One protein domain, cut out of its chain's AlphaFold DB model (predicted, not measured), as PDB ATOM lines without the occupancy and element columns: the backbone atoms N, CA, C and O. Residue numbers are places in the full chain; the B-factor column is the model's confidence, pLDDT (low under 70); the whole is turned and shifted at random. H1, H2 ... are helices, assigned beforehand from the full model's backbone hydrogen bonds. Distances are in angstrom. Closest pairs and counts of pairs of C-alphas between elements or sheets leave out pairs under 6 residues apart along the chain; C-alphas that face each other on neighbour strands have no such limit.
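What this domain is: This is residues 9 to 155 of the 454 residues of the protein "G_PROTEIN_RECEP_F1_2 domain-containing protein" of Culex quinquefasciatus (UniProt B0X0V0). A shorter helix, H1, packs with its first residues on H2, which forms an up-and-down bundle with H3 and H4, three long helices side by side, each running against the one before. The printed part has 147 residues, 118 of them in four named helices, H1 to H4 in order along the chain, with no named strand; the class is all helix, and the whole is a loose rod of 64 by 29 by 27 A, with a radius of gyration of the C-alphas of 19.7 A.

How they stand to each other: H1, residues 9 to 26, touches H2, residues 33 to 66, with residues 9 to 16 alone; Gly 9 and Ser 50 have the closest C-alphas, 5.5 A. H2 touches H3, residues 73 to 102, closest at C-alphas 45 and 91, 6.2 A. H4, residues 120 to 155, touches H2, closest at C-alphas 48 and 134, 6.7 A. O i to N i+4 pairs within hydrogen-bond range number 10 of 14 in H1, 29 of 30 in H2, 23 of 26 in H3 and 31 of 32 in H4.

Where its parts are: H1 begins at C-alpha 9 (122.401, 141.048, 132.713); H4, 52.0 A long, ends at C-alpha 155 (150.515, 145.449, 114.020).

The domain as a whole: The printed part has no cut. The link H3 to H4 is long. Mean pLDDT of the printed part is 70.8.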
ATOM      1  N   GLY A   9     123.555 140.584 133.500       53.31
ATOM      2  CA  GLY A   9     122.401 141.048 132.713       53.31
ATOM      3  C   GLY A   9     121.051 140.339 132.926       53.31
ATOM      4  O   GLY A   9     120.033 140.886 132.503       53.31
ATOM      5  N   VAL A  10     121.017 139.173 133.583       54.00
ATOM      6  CA  VAL A  10     119.779 138.471 133.973       54.00
ATOM      7  C   VAL A  10     119.319 138.856 135.385       54.00
ATOM      8  O   VAL A  10     118.116 138.892 135.630       54.00
ATOM      9  N   THR A  11     120.230 139.189 136.303       54.75
ATOM     10  CA  THR A  11     119.913 139.411 137.723       54.75
ATOM     11  C   THR A  11     118.985 140.608 137.935       54.75
ATOM     12  O   THR A  11     117.902 140.418 138.477       54.75
ATOM     13  N   SER A  12     119.307 141.819 137.453       51.03
ATOM     14  CA  SER A  12     118.387 142.957 137.653       51.03
ATOM     15  C   SER A  12     117.144 142.905 136.770       51.03
ATOM     16  O   SER A  12     116.094 143.376 137.186       51.03
ATOM     17  N   ARG A  13     117.167 142.213 135.619       54.75
ATOM     18  CA  ARG A  13     115.916 141.949 134.877       54.75
ATOM     19  C   ARG A  13     114.911 141.119 135.694       54.75
ATOM     20  O   ARG A  13     113.732 141.143 135.370       54.75
ATOM     21  N   ARG A  14     115.347 140.437 136.765       55.66
ATOM     22  CA  ARG A  14     114.465 139.830 137.779       55.66
ATOM     23  C   ARG A  14     114.161 140.740 138.978       55.66
ATOM     24  O   ARG A  14     113.164 140.497 139.641       55.66
ATOM     25  N   VAL A  15     114.987 141.750 139.271       58.41
ATOM     26  CA  VAL A  15     114.855 142.615 140.465       58.41
ATOM     27  C   VAL A  15     114.138 143.933 140.159       58.41
ATOM     28  O   VAL A  15     113.185 144.269 140.855       58.41
ATOM     29  N   THR A  16     114.522 144.677 139.114       58.50
ATOM     30  CA  THR A  16     113.843 145.941 138.783       58.50
ATOM     31  C   THR A  16     112.528 145.714 138.038       58.50
ATOM     32  O   THR A  16     111.549 146.400 138.320       58.50
ATOM     33  N   ASN A  17     112.435 144.707 137.163       60.06
ATOM     34  CA  ASN A  17     111.228 144.469 136.359       60.06
ATOM     35  C   ASN A  17     109.912 144.251 137.155       60.06
ATOM     36  O   ASN A  17     108.926 144.889 136.783       60.06
ATOM     37  N   PRO A  18     109.837 143.439 138.238       60.25
ATOM     38  CA  PRO A  18     108.587 143.278 138.993       60.25
ATOM     39  C   PRO A  18     108.146 144.575 139.686       60.25
ATOM     40  O   PRO A  18     106.983 144.952 139.584       60.25
ATOM     41  N   PHE A  19     109.072 145.322 140.297       58.59
ATOM     42  CA  PHE A  19     108.774 146.635 140.888       58.59
ATOM     43  C   PHE A  19     108.276 147.643 139.842       58.59
ATOM     44  O   PHE A  19     107.298 148.353 140.085       58.59
ATOM     45  N   ARG A  20     108.897 147.668 138.654       62.72
ATOM     46  CA  ARG A  20     108.475 148.523 137.532       62.72
ATOM     47  C   ARG A  20     107.065 148.160 137.051       62.72
ATOM     48  O   ARG A  20     106.286 149.061 136.753       62.72
ATOM     49  N   ALA A  21     106.727 146.869 137.014       62.41
ATOM     50  CA  ALA A  21     105.394 146.389 136.655       62.41
ATOM     51  C   ALA A  21     104.339 146.767 137.710       62.41
ATOM     52  O   ALA A  21     103.340 147.396 137.363       62.41
ATOM     53  N   CYS A  22     104.583 146.475 138.993       56.72
ATOM     54  CA  CYS A  22     103.670 146.833 140.083       56.72
ATOM     55  C   CYS A  22     103.398 148.344 140.130       56.72
ATOM     56  O   CYS A  22     102.239 148.745 140.146       56.72
ATOM     57  N   SER A  23     104.441 149.180 140.045       58.88
ATOM     58  CA  SER A  23     104.298 150.644 140.071       58.88
ATOM     59  C   SER A  23     103.490 151.210 138.895       58.88
ATOM     60  O   SER A  23     102.870 152.261 139.049       58.88
ATOM     61  N   ASN A  24     103.487 150.551 137.729       60.44
ATOM     62  CA  ASN A  24     102.624 150.947 136.610       60.44
ATOM     63  C   ASN A  24     101.158 150.569 136.864       60.44
ATOM     64  O   ASN A  24     100.263 151.312 136.468       60.44
ATOM     65  N   TYR A  25     100.915 149.440 137.535       59.72
ATOM     66  CA  TYR A  25      99.568 148.939 137.807       59.72
ATOM     67  C   TYR A  25      98.865 149.674 138.956       59.72
ATOM     68  O   TYR A  25      97.651 149.854 138.901       59.72
ATOM     69  N   THR A  26      99.598 150.117 139.984       60.59
ATOM     70  CA  THR A  26      98.996 150.777 141.157       60.59
ATOM     71  C   THR A  26      98.864 152.294 141.053       60.59
ATOM     72  O   THR A  26      98.049 152.842 141.781       60.59
ATOM     73  N   ARG A  27      99.613 153.000 140.187       51.50
ATOM     74  CA  ARG A  27      99.713 154.488 140.116       51.50
ATOM     75  C   ARG A  27     100.258 155.191 141.377       51.50
ATOM     76  O   ARG A  27     100.956 156.189 141.226       51.50
ATOM     77  N   TYR A  28      99.988 154.686 142.578       55.34
ATOM     78  CA  TYR A  28     100.600 155.072 143.855       55.34
ATOM     79  C   TYR A  28     101.780 154.145 144.199       55.34
ATOM     80  O   TYR A  28     101.772 152.960 143.846       55.34
ATOM     81  N   PHE A  29     102.796 154.678 144.891       61.16
ATOM     82  CA  PHE A  29     103.989 153.928 145.304       61.16
ATOM     83  C   PHE A  29     103.898 153.614 146.812       61.16
ATOM     84  O   PHE A  29     104.037 154.527 147.622       61.16
ATOM     85  N   PRO A  30     103.647 152.356 147.229       59.62
ATOM     86  CA  PRO A  30     103.289 152.013 148.615       59.62
ATOM     87  C   PRO A  30     104.494 151.928 149.575       59.62
ATOM     88  O   PRO A  30     104.439 151.231 150.584       59.62
ATOM     89  N   LEU A  31     105.606 152.587 149.247       61.59
ATOM     90  CA  LEU A  31     106.862 152.549 149.995       61.59
ATOM     91  C   LEU A  31     107.384 153.971 150.210       61.59
ATOM     92  O   LEU A  31     107.138 154.863 149.399       61.59
ATOM     93  N   GLN A  32     108.144 154.164 151.288       65.25
ATOM     94  CA  GLN A  32     108.790 155.440 151.611       65.25
ATOM     95  C   GLN A  32     109.699 155.924 150.462       65.25
ATOM     96  O   GLN A  32     110.255 155.116 149.708       65.25
ATOM     97  N   SER A  33     109.864 157.247 150.355       65.19
ATOM     98  CA  SER A  33     110.623 157.955 149.306       65.19
ATOM     99  C   SER A  33     111.990 157.334 149.004       65.19
ATOM    100  O   SER A  33     112.378 157.198 147.841       65.19
ATOM    101  N   GLU A  34     112.679 156.877 150.047       66.69
ATOM    102  CA  GLU A  34     114.035 156.336 149.970       66.69
ATOM    103  C   GLU A  34     114.117 155.094 149.087       66.69
ATOM    104  O   GLU A  34     115.038 154.959 148.283       66.69
ATOM    105  N   TYR A  35     113.115 154.214 149.152       72.56
ATOM    106  CA  TYR A  35     113.085 153.002 148.337       72.56
ATOM    107  C   TYR A  35     112.894 153.311 146.852       72.56
ATOM    108  O   TYR A  35     113.476 152.624 146.015       72.56
ATOM    109  N   CYS A  36     112.147 154.365 146.507       72.38
ATOM    110  CA  CYS A  36     112.027 154.831 145.126       72.38
ATOM    111  C   CYS A  36     113.376 155.355 144.600       72.38
ATOM    112  O   CYS A  36     113.837 154.940 143.533       72.38
ATOM    113  N   LEU A  37     114.043 156.214 145.379       70.56
ATOM    114  CA  LEU A  37     115.334 156.806 145.025       70.56
ATOM    115  C   LEU A  37     116.425 155.729 144.867       70.56
ATOM    116  O   LEU A  37     117.132 155.687 143.856       70.56
ATOM    117  N   VAL A  38     116.511 154.809 145.832       74.31
ATOM    118  CA  VAL A  38     117.435 153.664 145.827       74.31
ATOM    119  C   VAL A  38     117.151 152.723 144.656       74.31
ATOM    120  O   VAL A  38     118.090 152.267 144.004       74.31
ATOM    121  N   TRP A  39     115.884 152.460 144.328       74.75
ATOM    122  CA  TRP A  39     115.514 151.595 143.205       74.75
ATOM    123  C   TRP A  39     115.948 152.175 141.846       74.75
ATOM    124  O   TRP A  39     116.508 151.445 141.022       74.75
ATOM    125  N   ILE A  40     115.794 153.491 141.635       73.31
ATOM    126  CA  ILE A  40     116.312 154.182 140.438       73.31
ATOM    127  C   ILE A  40     117.846 154.086 140.389       73.31
ATOM    128  O   ILE A  40     118.413 153.744 139.349       73.31
ATOM    129  N   CYS A  41     118.518 154.310 141.523       74.12
ATOM    130  CA  CYS A  41     119.966 154.127 141.663       74.12
ATOM    131  C   CYS A  41     120.416 152.718 141.231       74.12
ATOM    132  O   CYS A  41     121.380 152.580 140.475       74.12
ATOM    133  N   LEU A  42     119.709 151.673 141.676       76.94
ATOM    134  CA  LEU A  42     120.035 150.270 141.400       76.94
ATOM    135  C   LEU A  42     119.867 149.890 139.920       76.94
ATOM    136  O   LEU A  42     120.707 149.156 139.393       76.94
ATOM    137  N   ASP A  43     118.841 150.399 139.229       78.38
ATOM    138  CA  ASP A  43     118.617 150.143 137.794       78.38
ATOM    139  C   ASP A  43     119.789 150.683 136.943       78.38
ATOM    140  O   ASP A  43     120.331 149.977 136.085       78.38
ATOM    141  N   VAL A  44     120.266 151.900 137.247       73.38
ATOM    142  CA  VAL A  44     121.385 152.545 136.532       73.38
ATOM    143  C   VAL A  44     122.747 151.948 136.917       73.38
ATOM    144  O   VAL A  44     123.579 151.691 136.037       73.38
ATOM    145  N   LEU A  45     122.969 151.662 138.208       73.38
ATOM    146  CA  LEU A  45     124.154 150.955 138.717       73.38
ATOM    147  C   LEU A  45     124.314 149.613 138.000       73.38
ATOM    148  O   LEU A  45     125.377 149.305 137.455       73.38
ATOM    149  N   PHE A  46     123.235 148.834 137.932       75.88
ATOM    150  CA  PHE A  46     123.242 147.546 137.260       75.88
ATOM    151  C   PHE A  46     123.469 147.656 135.751       75.88
ATOM    152  O   PHE A  46     124.254 146.881 135.199       75.88
ATOM    153  N   CYS A  47     122.794 148.593 135.075       79.38
ATOM    154  CA  CYS A  47     122.971 148.803 133.639       79.38
ATOM    155  C   CYS A  47     124.459 149.032 133.321       79.38
ATOM    156  O   CYS A  47     125.059 148.292 132.533       79.38
ATOM    157  N   THR A  48     125.086 149.939 134.075       77.38
ATOM    158  CA  THR A  48     126.524 150.244 134.031       77.38
ATOM    159  C   THR A  48     127.391 149.008 134.305       77.38
ATOM    160  O   THR A  48     128.321 148.718 133.546       77.38
ATOM    161  N   ALA A  49     127.072 148.232 135.347       78.31
ATOM    162  CA  ALA A  49     127.795 147.009 135.692       78.31
ATOM    163  C   ALA A  49     127.713 145.941 134.584       78.31
ATOM    164  O   ALA A  49     128.708 145.272 134.303       78.31
ATOM    165  N   SER A  50     126.564 145.804 133.915       84.25
ATOM    166  CA  SER A  50     126.372 144.829 132.836       84.25
ATOM    167  C   SER A  50     127.239 145.140 131.606       84.25
ATOM    168  O   SER A  50     127.934 144.252 131.108       84.25
ATOM    169  N   ILE A  51     127.294 146.413 131.192       80.81
ATOM    170  CA  ILE A  51     128.144 146.904 130.095       80.81
ATOM    171  C   ILE A  51     129.622 146.702 130.456       80.81
ATOM    172  O   ILE A  51     130.383 146.087 129.706       80.81
ATOM    173  N   MET A  52     130.028 147.143 131.650       76.25
ATOM    174  CA  MET A  52     131.416 147.039 132.107       76.25
ATOM    175  C   MET A  52     131.894 145.591 132.272       76.25
ATOM    176  O   MET A  52     133.079 145.319 132.052       76.25
ATOM    177  N   HIS A  53     131.000 144.653 132.597       80.06
ATOM    178  CA  HIS A  53     131.298 143.221 132.631       80.06
ATOM    179  C   HIS A  53     131.561 142.665 131.223       80.06
ATOM    180  O   HIS A  53     132.603 142.045 131.004       80.06
ATOM    181  N   LEU A  54     130.693 142.959 130.245       78.56
ATOM    182  CA  LEU A  54     130.885 142.564 128.839       78.56
ATOM    183  C   LEU A  54     132.210 143.108 128.282       78.56
ATOM    184  O   LEU A  54     133.060 142.336 127.838       78.56
ATOM    185  N   CYS A  55     132.466 144.411 128.438       76.00
ATOM    186  CA  CYS A  55     133.726 145.044 128.033       76.00
ATOM    187  C   CYS A  55     134.958 144.543 128.813       76.00
ATOM    188  O   CYS A  55     136.089 144.880 128.465       76.00
ATOM    189  N   THR A  56     134.784 143.804 129.911       73.88
ATOM    190  CA  THR A  56     135.893 143.186 130.656       73.88
ATOM    191  C   THR A  56     136.142 141.752 130.200       73.88
ATOM    192  O   THR A  56     137.305 141.383 130.071       73.88
ATOM    193  N   ILE A  57     135.103 140.995 129.825       82.88
ATOM    194  CA  ILE A  57     135.249 139.690 129.156       82.88
ATOM    195  C   ILE A  57     135.992 139.852 127.823       82.88
ATOM    196  O   ILE A  57     136.984 139.160 127.594       82.88
ATOM    197  N   SER A  58     135.580 140.795 126.966       80.00
ATOM    198  CA  SER A  58     136.238 141.027 125.669       80.00
ATOM    199  C   SER A  58     137.724 141.370 125.830       80.00
ATOM    200  O   SER A  58     138.567 140.852 125.099       80.00
ATOM    201  N   VAL A  59     138.060 142.194 126.829       73.38
ATOM    202  CA  VAL A  59     139.444 142.598 127.131       73.38
ATOM    203  C   VAL A  59     140.257 141.459 127.763       73.38
ATOM    204  O   VAL A  59     141.437 141.324 127.449       73.38
ATOM    205  N   ASP A  60     139.663 140.603 128.599       75.69
ATOM    206  CA  ASP A  60     140.327 139.402 129.131       75.69
ATOM    207  C   ASP A  60     140.687 138.412 128.011       75.69
ATOM    208  O   ASP A  60     141.853 138.031 127.866       75.69
ATOM    209  N   ARG A  61     139.711 138.072 127.154       78.62
ATOM    210  CA  ARG A  61     139.932 137.205 125.986       78.62
ATOM    211  C   ARG A  61     141.018 137.783 125.077       78.62
ATOM    212  O   ARG A  61     141.982 137.081 124.775       78.62
ATOM    213  N   TYR A  62     140.943 139.075 124.748       70.12
ATOM    214  CA  TYR A  62     141.975 139.793 123.990       70.12
ATOM    215  C   TYR A  62     143.372 139.667 124.625       70.12
ATOM    216  O   TYR A  62     144.332 139.312 123.939       70.12
ATOM    217  N   LEU A  63     143.520 139.936 125.933       72.44
ATOM    218  CA  LEU A  63     144.833 139.888 126.590       72.44
ATOM    219  C   LEU A  63     145.405 138.466 126.624       72.44
ATOM    220  O   LEU A  63     146.616 138.309 126.453       72.44
ATOM    221  N   SER A  64     144.554 137.452 126.808       70.62
ATOM    222  CA  SER A  64     144.967 136.045 126.770       70.62
ATOM    223  C   SER A  64     145.478 135.615 125.388       70.62
ATOM    224  O   SER A  64     146.445 134.863 125.308       70.62
ATOM    225  N   LEU A  65     144.902 136.164 124.310       69.44
ATOM    226  CA  LEU A  65     145.320 135.901 122.930       69.44
ATOM    227  C   LEU A  65     146.595 136.667 122.535       69.44
ATOM    228  O   LEU A  65     147.473 136.096 121.892       69.44
ATOM    229  N   ARG A  66     146.736 137.948 122.913       69.19
ATOM    230  CA  ARG A  66     147.883 138.775 122.475       69.19
ATOM    231  C   ARG A  66     149.188 138.462 123.226       69.19
ATOM    232  O   ARG A  66     150.257 138.685 122.661       69.19
ATOM    233  N   TYR A  67     149.134 137.944 124.460       64.81
ATOM    234  CA  TYR A  67     150.320 137.781 125.326       64.81
ATOM    235  C   TYR A  67     150.539 136.359 125.893       64.81
ATOM    236  O   TYR A  67     150.703 136.212 127.111       64.81
ATOM    237  N   PRO A  68     150.654 135.310 125.054       60.53
ATOM    238  CA  PRO A  68     150.811 133.927 125.519       60.53
ATOM    239  C   PRO A  68     152.100 133.653 126.322       60.53
ATOM    240  O   PRO A  68     152.152 132.668 127.049       60.53
ATOM    241  N   MET A  69     153.141 134.500 126.223       54.28
ATOM    242  CA  MET A  69     154.462 134.243 126.839       54.28
ATOM    243  C   MET A  69     155.044 135.380 127.704       54.28
ATOM    244  O   MET A  69     156.221 135.347 128.054       54.28
ATOM    245  N   ARG A  70     154.262 136.398 128.097       56.69
ATOM    246  CA  ARG A  70     154.706 137.420 129.082       56.69
ATOM    247  C   ARG A  70     153.806 137.459 130.317       56.69
ATOM    248  O   ARG A  70     153.404 138.524 130.788       56.69
ATOM    249  N   PHE A  71     153.497 136.275 130.847       52.16
ATOM    250  CA  PHE A  71     152.492 136.066 131.892       52.16
ATOM    251  C   PHE A  71     152.954 136.456 133.309       52.16
ATOM    252  O   PHE A  71     152.930 135.674 134.259       52.16
ATOM    253  N   GLY A  72     153.309 137.730 133.487       58.53
ATOM    254  CA  GLY A  72     153.310 138.361 134.803       58.53
ATOM    255  C   GLY A  72     151.877 138.435 135.334       58.53
ATOM    256  O   GLY A  72     151.217 139.459 135.171       58.53
ATOM    257  N   ARG A  73     151.402 137.353 135.973       60.44
ATOM    258  CA  ARG A  73     150.032 137.165 136.512       60.44
ATOM    259  C   ARG A  73     149.568 138.302 137.442       60.44
ATOM    260  O   ARG A  73     148.378 138.515 137.643       60.44
ATOM    261  N   ASN A  74     150.516 139.072 137.975       61.88
ATOM    262  CA  ASN A  74     150.299 140.289 138.756       61.88
ATOM    263  C   ASN A  74     149.921 141.530 137.911       61.88
ATOM    264  O   ASN A  74     149.116 142.340 138.367       61.88
ATOM    265  N   LYS A  75     150.444 141.695 136.686       64.50
ATOM    266  CA  LYS A  75     150.168 142.865 135.826       64.50
ATOM    267  C   LYS A  75     148.760 142.840 135.220       64.50
ATOM    268  O   LYS A  75     148.122 143.888 135.152       64.50
ATOM    269  N   THR A  76     148.257 141.670 134.824       72.69
ATOM    270  CA  THR A  76     146.874 141.510 134.337       72.69
ATOM    271  C   THR A  76     145.867 141.699 135.471       72.69
ATOM    272  O   THR A  76     144.961 142.524 135.344       72.69
ATOM    273  N   ARG A  77     146.087 141.048 136.625       73.19
ATOM    274  CA  ARG A  77     145.241 141.197 137.824       73.19
ATOM    275  C   ARG A  77     145.103 142.661 138.256       73.19
ATOM    276  O   ARG A  77     143.986 143.092 138.518       73.19
ATOM    277  N   LYS A  78     146.188 143.453 138.246       79.19
ATOM    278  CA  LYS A  78     146.122 144.901 138.538       79.19
ATOM    279  C   LYS A  78     145.208 145.674 137.572       79.19
ATOM    280  O   LYS A  78     144.461 146.527 138.032       79.19
ATOM    281  N   ARG A  79     145.205 145.367 136.265       75.75
ATOM    282  CA  ARG A  79     144.298 146.023 135.296       75.75
ATOM    283  C   ARG A  79     142.829 145.659 135.529       75.75
ATOM    284  O   ARG A  79     141.979 146.538 135.458       75.75
ATOM    285  N   VAL A  80     142.535 144.394 135.838       79.12
ATOM    286  CA  VAL A  80     141.162 143.950 136.156       79.12
ATOM    287  C   VAL A  80     140.671 144.597 137.454       79.12
ATOM    288  O   VAL A  80     139.575 145.148 137.476       79.12
ATOM    289  N   VAL A  81     141.506 144.623 138.501       82.75
ATOM    290  CA  VAL A  81     141.192 145.306 139.768       82.75
ATOM    291  C   VAL A  81     140.949 146.803 139.553       82.75
ATOM    292  O   VAL A  81     139.969 147.309 140.078       82.75
ATOM    293  N   LEU A  82     141.747 147.488 138.722       80.94
ATOM    294  CA  LEU A  82     141.515 148.901 138.382       80.94
ATOM    295  C   LEU A  82     140.184 149.139 137.648       80.94
ATOM    296  O   LEU A  82     139.512 150.133 137.916       80.94
ATOM    297  N   LYS A  83     139.761 148.235 136.751       76.31
ATOM    298  CA  LYS A  83     138.427 148.333 136.129       76.31
ATOM    299  C   LYS A  83     137.306 148.120 137.150       76.31
ATOM    300  O   LYS A  83     136.309 148.829 137.087       76.31
ATOM    301  N   ILE A  84     137.473 147.190 138.092       82.25
ATOM    302  CA  ILE A  84     136.500 146.950 139.170       82.25
ATOM    303  C   ILE A  84     136.433 148.159 140.114       82.25
ATOM    304  O   ILE A  84     135.338 148.640 140.392       82.25
ATOM    305  N   SER A  85     137.571 148.707 140.555       83.88
ATOM    306  CA  SER A  85     137.588 149.890 141.423       83.88
ATOM    307  C   SER A  85     137.011 151.122 140.727       83.88
ATOM    308  O   SER A  85     136.341 151.909 141.379       83.88
ATOM    309  N   PHE A  86     137.194 151.273 139.411       80.38
ATOM    310  CA  PHE A  86     136.535 152.337 138.646       80.38
ATOM    311  C   PHE A  86     135.004 152.183 138.628       80.38
ATOM    312  O   PHE A  86     134.305 153.173 138.803       80.38
ATOM    313  N   VAL A  87     134.468 150.961 138.489       79.12
ATOM    314  CA  VAL A  87     133.013 150.717 138.603       79.12
ATOM    315  C   VAL A  87     132.500 151.055 140.006       79.12
ATOM    316  O   VAL A  87     131.464 151.700 140.122       79.12
ATOM    317  N   TRP A  88     133.229 150.683 141.061       82.25
ATOM    318  CA  TRP A  88     132.864 151.034 142.441       82.25
ATOM    319  C   TRP A  88     132.912 152.544 142.703       82.25
ATOM    320  O   TRP A  88     131.953 153.096 143.234       82.25
ATOM    321  N   LEU A  89     133.978 153.229 142.282       83.62
ATOM    322  CA  LEU A  89     134.094 154.686 142.406       83.62
ATOM    323  C   LEU A  89     132.996 155.408 141.620       83.62
ATOM    324  O   LEU A  89     132.427 156.369 142.127       83.62
ATOM    325  N   LEU A  90     132.647 154.924 140.424       77.56
ATOM    326  CA  LEU A  90     131.546 155.484 139.644       77.56
ATOM    327  C   LEU A  90     130.181 155.204 140.289       77.56
ATOM    328  O   LEU A  90     129.316 156.070 140.270       77.56
ATOM    329  N   SER A  91     129.994 154.037 140.912       75.62
ATOM    330  CA  SER A  91     128.787 153.725 141.686       75.62
ATOM    331  C   SER A  91     128.617 154.663 142.885       75.62
ATOM    332  O   SER A  91     127.508 155.120 143.142       75.62
ATOM    333  N   ILE A  92     129.708 154.989 143.586       80.19
ATOM    334  CA  ILE A  92     129.709 155.959 144.693       80.19
ATOM    335  C   ILE A  92     129.471 157.383 144.158       80.19
ATOM    336  O   ILE A  92     128.674 158.133 144.716       80.19
ATOM    337  N   ALA A  93     130.088 157.747 143.031       81.06
ATOM    338  CA  ALA A  93     129.851 159.025 142.359       81.06
ATOM    339  C   ALA A  93     128.416 159.174 141.810       81.06
ATOM    340  O   ALA A  93     127.968 160.299 141.616       81.06
ATOM    341  N   MET A  94     127.690 158.071 141.594       76.69
ATOM    342  CA  MET A  94     126.261 158.071 141.247       76.69
ATOM    343  C   MET A  94     125.349 158.166 142.475       76.69
ATOM    344  O   MET A  94     124.309 158.816 142.399       76.69
ATOM    345  N   SER A  95     125.723 157.567 143.612       71.44
ATOM    346  CA  SER A  95     124.945 157.705 144.849       71.44
ATOM    347  C   SER A  95     125.115 159.081 145.498       71.44
ATOM    348  O   SER A  95     124.149 159.618 146.026       71.44
ATOM    349  N   LEU A  96     126.310 159.685 145.434       77.19
ATOM    350  CA  LEU A  96     126.611 160.962 146.098       77.19
ATOM    351  C   LEU A  96     125.654 162.117 145.721       77.19
ATOM    352  O   LEU A  96     125.158 162.756 146.648       77.19
ATOM    353  N   PRO A  97     125.325 162.386 144.438       72.44
ATOM    354  CA  PRO A  97     124.335 163.402 144.073       72.44
ATOM    355  C   PRO A  97     122.956 163.146 144.689       72.44
ATOM    356  O   PRO A  97     122.341 164.072 145.208       72.44
ATOM    357  N   LEU A  98     122.489 161.893 144.678       71.00
ATOM    358  CA  LEU A  98     121.173 161.518 145.201       71.00
ATOM    359  C   LEU A  98     121.129 161.589 146.736       71.00
ATOM    360  O   LEU A  98     120.175 162.133 147.287       71.00
ATOM    361  N   SER A  99     122.182 161.144 147.428       71.19
ATOM    362  CA  SER A  99     122.296 161.262 148.888       71.19
ATOM    363  C   SER A  99     122.437 162.715 149.358       71.19
ATOM    364  O   SER A  99     121.821 163.086 150.352       71.19
ATOM    365  N   LEU A 100     123.199 163.561 148.651       71.75
ATOM    366  CA  LEU A 100     123.335 164.989 148.984       71.75
ATOM    367  C   LEU A 100     122.050 165.785 148.706       71.75
ATOM    368  O   LEU A 100     121.751 166.729 149.435       71.75
ATOM    369  N   MET A 101     121.294 165.399 147.676       67.25
ATOM    370  CA  MET A 101     119.975 165.953 147.360       67.25
ATOM    371  C   MET A 101     118.947 165.589 148.443       67.25
ATOM    372  O   MET A 101     118.278 166.475 148.971       67.25
ATOM    373  N   TYR A 102     118.879 164.311 148.838       65.62
ATOM    374  CA  TYR A 102     118.029 163.860 149.945       65.62
ATOM    375  C   TYR A 102     118.387 164.559 151.266       65.62
ATOM    376  O   TYR A 102     117.511 165.119 151.919       65.62
ATOM    377  N   SER A 103     119.681 164.624 151.601       66.50
ATOM    378  CA  SER A 103     120.188 165.217 152.847       66.50
ATOM    379  C   SER A 103     119.899 166.717 153.021       66.50
ATOM    380  O   SER A 103     120.153 167.257 154.098       66.50
ATOM    381  N   LYS A 104     119.416 167.413 151.982       67.31
ATOM    382  CA  LYS A 104     118.945 168.803 152.077       67.31
ATOM    383  C   LYS A 104     117.431 168.911 152.250       67.31
ATOM    384  O   LYS A 104     116.987 169.714 153.063       67.31
ATOM    385  N   ASN A 105     116.655 168.103 151.524       63.28
ATOM    386  CA  ASN A 105     115.201 168.264 151.392       63.28
ATOM    387  C   ASN A 105     114.423 167.032 151.907       63.28
ATOM    388  O   ASN A 105     113.486 166.562 151.260       63.28
ATOM    389  N   HIS A 106     114.790 166.517 153.089       57.06
ATOM    390  CA  HIS A 106     114.191 165.326 153.719       57.06
ATOM    391  C   HIS A 106     112.649 165.325 153.785       57.06
ATOM    392  O   HIS A 106     112.036 164.264 153.731       57.06
ATOM    393  N   ALA A 107     112.015 166.495 153.905       54.09
ATOM    394  CA  ALA A 107     110.583 166.635 154.183       54.09
ATOM    395  C   ALA A 107     109.683 166.819 152.939       54.09
ATOM    396  O   ALA A 107     108.501 167.112 153.097       54.09
ATOM    397  N   SER A 108     110.211 166.711 151.711       50.41
ATOM    398  CA  SER A 108     109.476 167.160 150.505       50.41
ATOM    399  C   SER A 108     109.507 166.203 149.305       50.41
ATOM    400  O   SER A 108     109.041 166.568 148.232       50.41
ATOM    401  N   VAL A 109     110.045 164.987 149.447       57.16
ATOM    402  CA  VAL A 109     110.213 164.028 148.325       57.16
ATOM    403  C   VAL A 109     108.931 163.227 148.010       57.16
ATOM    404  O   VAL A 109     108.842 162.582 146.963       57.16
ATOM    405  N   LEU A 110     107.930 163.266 148.897       54.19
ATOM    406  CA  LEU A 110     106.678 162.517 148.774       54.19
ATOM    407  C   LEU A 110     105.478 163.476 148.801       54.19
ATOM    408  O   LEU A 110     105.196 164.086 149.828       54.19
ATOM    409  N   VAL A 111     104.771 163.582 147.675       53.78
ATOM    410  CA  VAL A 111     103.587 164.441 147.489       53.78
ATOM    411  C   VAL A 111     102.441 163.561 146.981       53.78
ATOM    412  O   VAL A 111     102.634 162.781 146.043       53.78
ATOM    413  N   GLU A 112     101.280 163.604 147.645       51.19
ATOM    414  CA  GLU A 112     100.085 162.779 147.355       51.19
ATOM    415  C   GLU A 112     100.362 161.263 147.171       51.19
ATOM    416  O   GLU A 112      99.730 160.580 146.365       51.19
ATOM    417  N   GLY A 113     101.337 160.702 147.901       57.19
ATOM    418  CA  GLY A 113     101.713 159.281 147.781       57.19
ATOM    419  C   GLY A 113     102.383 158.909 146.447       57.19
ATOM    420  O   GLY A 113     102.511 157.728 146.107       57.19
ATOM    421  N   THR A 114     102.826 159.911 145.685       57.25
ATOM    422  CA  THR A 114     103.620 159.742 144.467       57.25
ATOM    423  C   THR A 114     105.088 160.062 144.746       57.25
ATOM    424  O   THR A 114     105.419 161.038 145.421       57.25
ATOM    425  N   CYS A 115     105.992 159.230 144.223       63.53
ATOM    426  CA  CYS A 115     107.422 159.515 144.257       63.53
ATOM    427  C   CYS A 115     107.740 160.588 143.208       63.53
ATOM    428  O   CYS A 115     107.943 160.280 142.030       63.53
ATOM    429  N   GLN A 116     107.755 161.854 143.622       60.09
ATOM    430  CA  GLN A 116     108.069 162.962 142.731       60.09
ATOM    431  C   GLN A 116     108.864 164.039 143.471       60.09
ATOM    432  O   GLN A 116     108.333 164.766 144.303       60.09
ATOM    433  N   ILE A 117     110.146 164.172 143.116       66.44
ATOM    434  CA  ILE A 117     110.994 165.283 143.563       66.44
ATOM    435  C   ILE A 117     110.287 166.597 143.169       66.44
ATOM    436  O   ILE A 117     109.878 166.709 142.010       66.44
ATOM    437  N   PRO A 118     110.112 167.587 144.058       61.88
ATOM    438  CA  PRO A 118     109.378 168.801 143.715       61.88
ATOM    439  C   PRO A 118     110.205 169.701 142.788       61.88
ATOM    440  O   PRO A 118     109.750 170.039 141.690       61.88
ATOM    441  N   ASP A 119     111.447 170.010 143.174       74.06
ATOM    442  CA  ASP A 119     112.275 171.019 142.511       74.06
ATOM    443  C   ASP A 119     112.617 170.662 141.047       74.06
ATOM    444  O   ASP A 119     113.210 169.607 140.774       74.06
ATOM    445  N   PRO A 120     112.350 171.558 140.074       77.88
ATOM    446  CA  PRO A 120     112.711 171.328 138.676       77.88
ATOM    447  C   PRO A 120     114.233 171.305 138.467       77.88
ATOM    448  O   PRO A 120     114.720 170.595 137.588       77.88
ATOM    449  N   VAL A 121     114.995 172.018 139.306       77.56
ATOM    450  CA  VAL A 121     116.466 172.022 139.278       77.56
ATOM    451  C   VAL A 121     117.017 170.625 139.572       77.56
ATOM    452  O   VAL A 121     117.879 170.142 138.840       77.56
ATOM    453  N   TYR A 122     116.479 169.927 140.576       73.31
ATOM    454  CA  TYR A 122     116.908 168.565 140.897       73.31
ATOM    455  C   TYR A 122     116.464 167.541 139.843       73.31
ATOM    456  O   TYR A 122     117.242 166.643 139.519       73.31
ATOM    457  N   LYS A 123     115.288 167.710 139.217       75.88
ATOM    458  CA  LYS A 123     114.895 166.915 138.031       75.88
ATOM    459  C   LYS A 123     115.895 167.085 136.882       75.88
ATOM    460  O   LYS A 123     116.313 166.094 136.282       75.88
ATOM    461  N   LEU A 124     116.306 168.323 136.597       82.25
ATOM    462  CA  LEU A 124     117.264 168.634 135.536       82.25
ATOM    463  C   LEU A 124     118.658 168.067 135.840       82.25
ATOM    464  O   LEU A 124     119.232 167.390 134.991       82.25
ATOM    465  N   VAL A 125     119.177 168.270 137.056       80.88
ATOM    466  CA  VAL A 125     120.476 167.720 137.484       80.88
ATOM    467  C   VAL A 125     120.460 166.187 137.469       80.88
ATOM    468  O   VAL A 125     121.383 165.583 136.930       80.88
ATOM    469  N   GLY A 126     119.401 165.548 137.975       77.75
ATOM    470  CA  GLY A 126     119.242 164.092 137.924       77.75
ATOM    471  C   GLY A 126     119.195 163.549 136.491       77.75
ATOM    472  O   GLY A 126     119.881 162.577 136.183       77.75
ATOM    473  N   SER A 127     118.459 164.212 135.594       82.69
ATOM    474  CA  SER A 127     118.416 163.889 134.159       82.69
ATOM    475  C   SER A 127     119.804 163.981 133.506       82.69
ATOM    476  O   SER A 127     120.256 163.033 132.863       82.69
ATOM    477  N   ILE A 128     120.522 165.082 133.750       84.25
ATOM    478  CA  ILE A 128     121.893 165.321 133.277       84.25
ATOM    479  C   ILE A 128     122.835 164.209 133.770       84.25
ATOM    480  O   ILE A 128     123.493 163.559 132.960       84.25
ATOM    481  N   VAL A 129     122.865 163.932 135.075       79.56
ATOM    482  CA  VAL A 129     123.712 162.888 135.685       79.56
ATOM    483  C   VAL A 129     123.408 161.506 135.084       79.56
ATOM    484  O   VAL A 129     124.325 160.807 134.645       79.56
ATOM    485  N   CYS A 130     122.127 161.142 134.971       76.25
ATOM    486  CA  CYS A 130     121.684 159.868 134.399       76.25
ATOM    487  C   CYS A 130     121.895 159.744 132.879       76.25
ATOM    488  O   CYS A 130     121.932 158.622 132.379       76.25
ATOM    489  N   PHE A 131     122.059 160.845 132.141       81.19
ATOM    490  CA  PHE A 131     122.383 160.824 130.711       81.19
ATOM    491  C   PHE A 131     123.897 160.789 130.461       81.19
ATOM    492  O   PHE A 131     124.408 159.892 129.782       81.19
ATOM    493  N   TYR A 132     124.639 161.743 131.034       83.19
ATOM    494  CA  TYR A 132     126.060 161.918 130.737       83.19
ATOM    495  C   TYR A 132     126.936 160.786 131.274       83.19
ATOM    496  O   TYR A 132     127.951 160.483 130.651       83.19
ATOM    497  N   ILE A 133     126.577 160.126 132.381       77.94
ATOM    498  CA  ILE A 133     127.427 159.074 132.958       77.94
ATOM    499  C   ILE A 133     127.366 157.760 132.159       77.94
ATOM    500  O   ILE A 133     128.436 157.269 131.784       77.94
ATOM    501  N   PRO A 134     126.192 157.210 131.785       75.38
ATOM    502  CA  PRO A 134     126.126 156.104 130.829       75.38
ATOM    503  C   PRO A 134     126.779 156.444 129.484       75.38
ATOM    504  O   PRO A 134     127.513 155.616 128.942       75.38
ATOM    505  N   LEU A 135     126.597 157.672 128.978       82.25
ATOM    506  CA  LEU A 135     127.240 158.131 127.743       82.25
ATOM    507  C   LEU A 135     128.773 158.164 127.875       82.25
ATOM    508  O   LEU A 135     129.467 157.651 126.999       82.25
ATOM    509  N   ALA A 136     129.316 158.680 128.979       82.00
ATOM    510  CA  ALA A 136     130.754 158.699 129.246       82.00
ATOM    511  C   ALA A 136     131.337 157.286 129.412       82.00
ATOM    512  O   ALA A 136     132.405 157.000 128.870       82.00
ATOM    513  N   VAL A 137     130.637 156.368 130.092       79.50
ATOM    514  CA  VAL A 137     131.047 154.953 130.194       79.50
ATOM    515  C   VAL A 137     131.061 154.290 128.820       79.50
ATOM    516  O   VAL A 137     132.038 153.616 128.481       79.50
ATOM    517  N   MET A 138     130.028 154.506 128.003       81.50
ATOM    518  CA  MET A 138     129.976 154.002 126.628       81.50
ATOM    519  C   MET A 138     131.116 154.579 125.784       81.50
ATOM    520  O   MET A 138     131.827 153.821 125.131       81.50
ATOM    521  N   LEU A 139     131.380 155.887 125.860       86.25
ATOM    522  CA  LEU A 139     132.460 156.532 125.114       86.25
ATOM    523  C   LEU A 139     133.849 156.032 125.548       86.25
ATOM    524  O   LEU A 139     134.690 155.732 124.701       86.25
ATOM    525  N   ILE A 140     134.102 155.889 126.852       84.06
ATOM    526  CA  ILE A 140     135.383 155.405 127.389       84.06
ATOM    527  C   ILE A 140     135.598 153.925 127.050       84.06
ATOM    528  O   ILE A 140     136.691 153.543 126.628       84.06
ATOM    529  N   THR A 141     134.576 153.075 127.190       76.69
ATOM    530  CA  THR A 141     134.691 151.647 126.847       76.69
ATOM    531  C   THR A 141     134.807 151.424 125.339       76.69
ATOM    532  O   THR A 141     135.639 150.616 124.916       76.69
ATOM    533  N   TYR A 142     134.064 152.175 124.521       82.31
ATOM    534  CA  TYR A 142     134.157 152.132 123.063       82.31
ATOM    535  C   TYR A 142     135.517 152.631 122.570       82.31
ATOM    536  O   TYR A 142     136.211 151.896 121.874       82.31
ATOM    537  N   THR A 143     135.966 153.822 122.981       83.00
ATOM    538  CA  THR A 143     137.274 154.357 122.552       83.00
ATOM    539  C   THR A 143     138.444 153.500 123.030       83.00
ATOM    540  O   THR A 143     139.408 153.335 122.284       83.00
ATOM    541  N   LEU A 144     138.368 152.891 124.219       77.44
ATOM    542  CA  LEU A 144     139.359 151.910 124.672       77.44
ATOM    543  C   LEU A 144     139.346 150.646 123.798       77.44
ATOM    544  O   LEU A 144     140.411 150.154 123.433       77.44
ATOM    545  N   THR A 145     138.167 150.152 123.412       79.69
ATOM    546  CA  THR A 145     138.026 148.980 122.529       79.69
ATOM    547  C   THR A 145     138.550 149.276 121.120       79.69
ATOM    548  O   THR A 145     139.374 148.524 120.604       79.69
ATOM    549  N   VAL A 146     138.164 150.407 120.523       83.12
ATOM    550  CA  VAL A 146     138.624 150.841 119.193       83.12
ATOM    551  C   VAL A 146     140.129 151.106 119.176       83.12
ATOM    552  O   VAL A 146     140.796 150.679 118.241       83.12
ATOM    553  N   ARG A 147     140.706 151.733 120.213       79.88
ATOM    554  CA  ARG A 147     142.167 151.933 120.305       79.88
ATOM    555  C   ARG A 147     142.936 150.611 120.377       79.88
ATOM    556  O   ARG A 147     144.002 150.517 119.781       79.88
ATOM    557  N   LEU A 148     142.402 149.593 121.058       69.56
ATOM    558  CA  LEU A 148     143.001 148.253 121.088       69.56
ATOM    559  C   LEU A 148     142.909 147.561 119.716       69.56
ATOM    560  O   LEU A 148     143.916 147.067 119.216       69.56
ATOM    561  N   LEU A 149     141.740 147.593 119.067       78.25
ATOM    562  CA  LEU A 149     141.552 147.035 117.719       78.25
ATOM    563  C   LEU A 149     142.438 147.732 116.671       78.25
ATOM    564  O   LEU A 149     143.061 147.058 115.853       78.25
ATOM    565  N   ALA A 150     142.560 149.060 116.733       83.06
ATOM    566  CA  ALA A 150     143.425 149.844 115.851       83.06
ATOM    567  C   ALA A 150     144.922 149.562 116.077       83.06
ATOM    568  O   ALA A 150     145.707 149.588 115.132       83.06
ATOM    569  N   GLN A 151     145.334 149.248 117.311       79.38
ATOM    570  CA  GLN A 151     146.697 148.776 117.565       79.38
ATOM    571  C   GLN A 151     146.943 147.412 116.904       79.38
ATOM    572  O   GLN A 151     147.971 147.253 116.253       79.38
ATOM    573  N   GLN A 152     145.995 146.469 116.964       70.69
ATOM    574  CA  GLN A 152     146.138 145.191 116.250       70.69
ATOM    575  C   GLN A 152     146.150 145.354 114.726       70.69
ATOM    576  O   GLN A 152     146.949 144.702 114.060       70.69
ATOM    577  N   SER A 153     145.294 146.207 114.154       72.62
ATOM    578  CA  SER A 153     145.255 146.391 112.698       72.62
ATOM    579  C   SER A 153     146.513 147.075 112.156       72.62
ATOM    580  O   SER A 153     146.926 146.757 111.046       72.62
ATOM    581  N   LEU A 154     147.182 147.924 112.945       74.25
ATOM    582  CA  LEU A 154     148.510 148.451 112.613       74.25
ATOM    583  C   LEU A 154     149.621 147.401 112.786       74.25
ATOM    584  O   LEU A 154     150.499 147.311 111.931       74.25
ATOM    585  N   GLU A 155     149.572 146.568 113.834       67.31
ATOM    586  CA  GLU A 155     150.515 145.449 114.020       67.31
ATOM    587  C   GLU A 155     150.407 144.377 112.917       67.31
ATOM    588  O   GLU A 155     151.393 143.701 112.630       67.31
TER     589      GLU A 155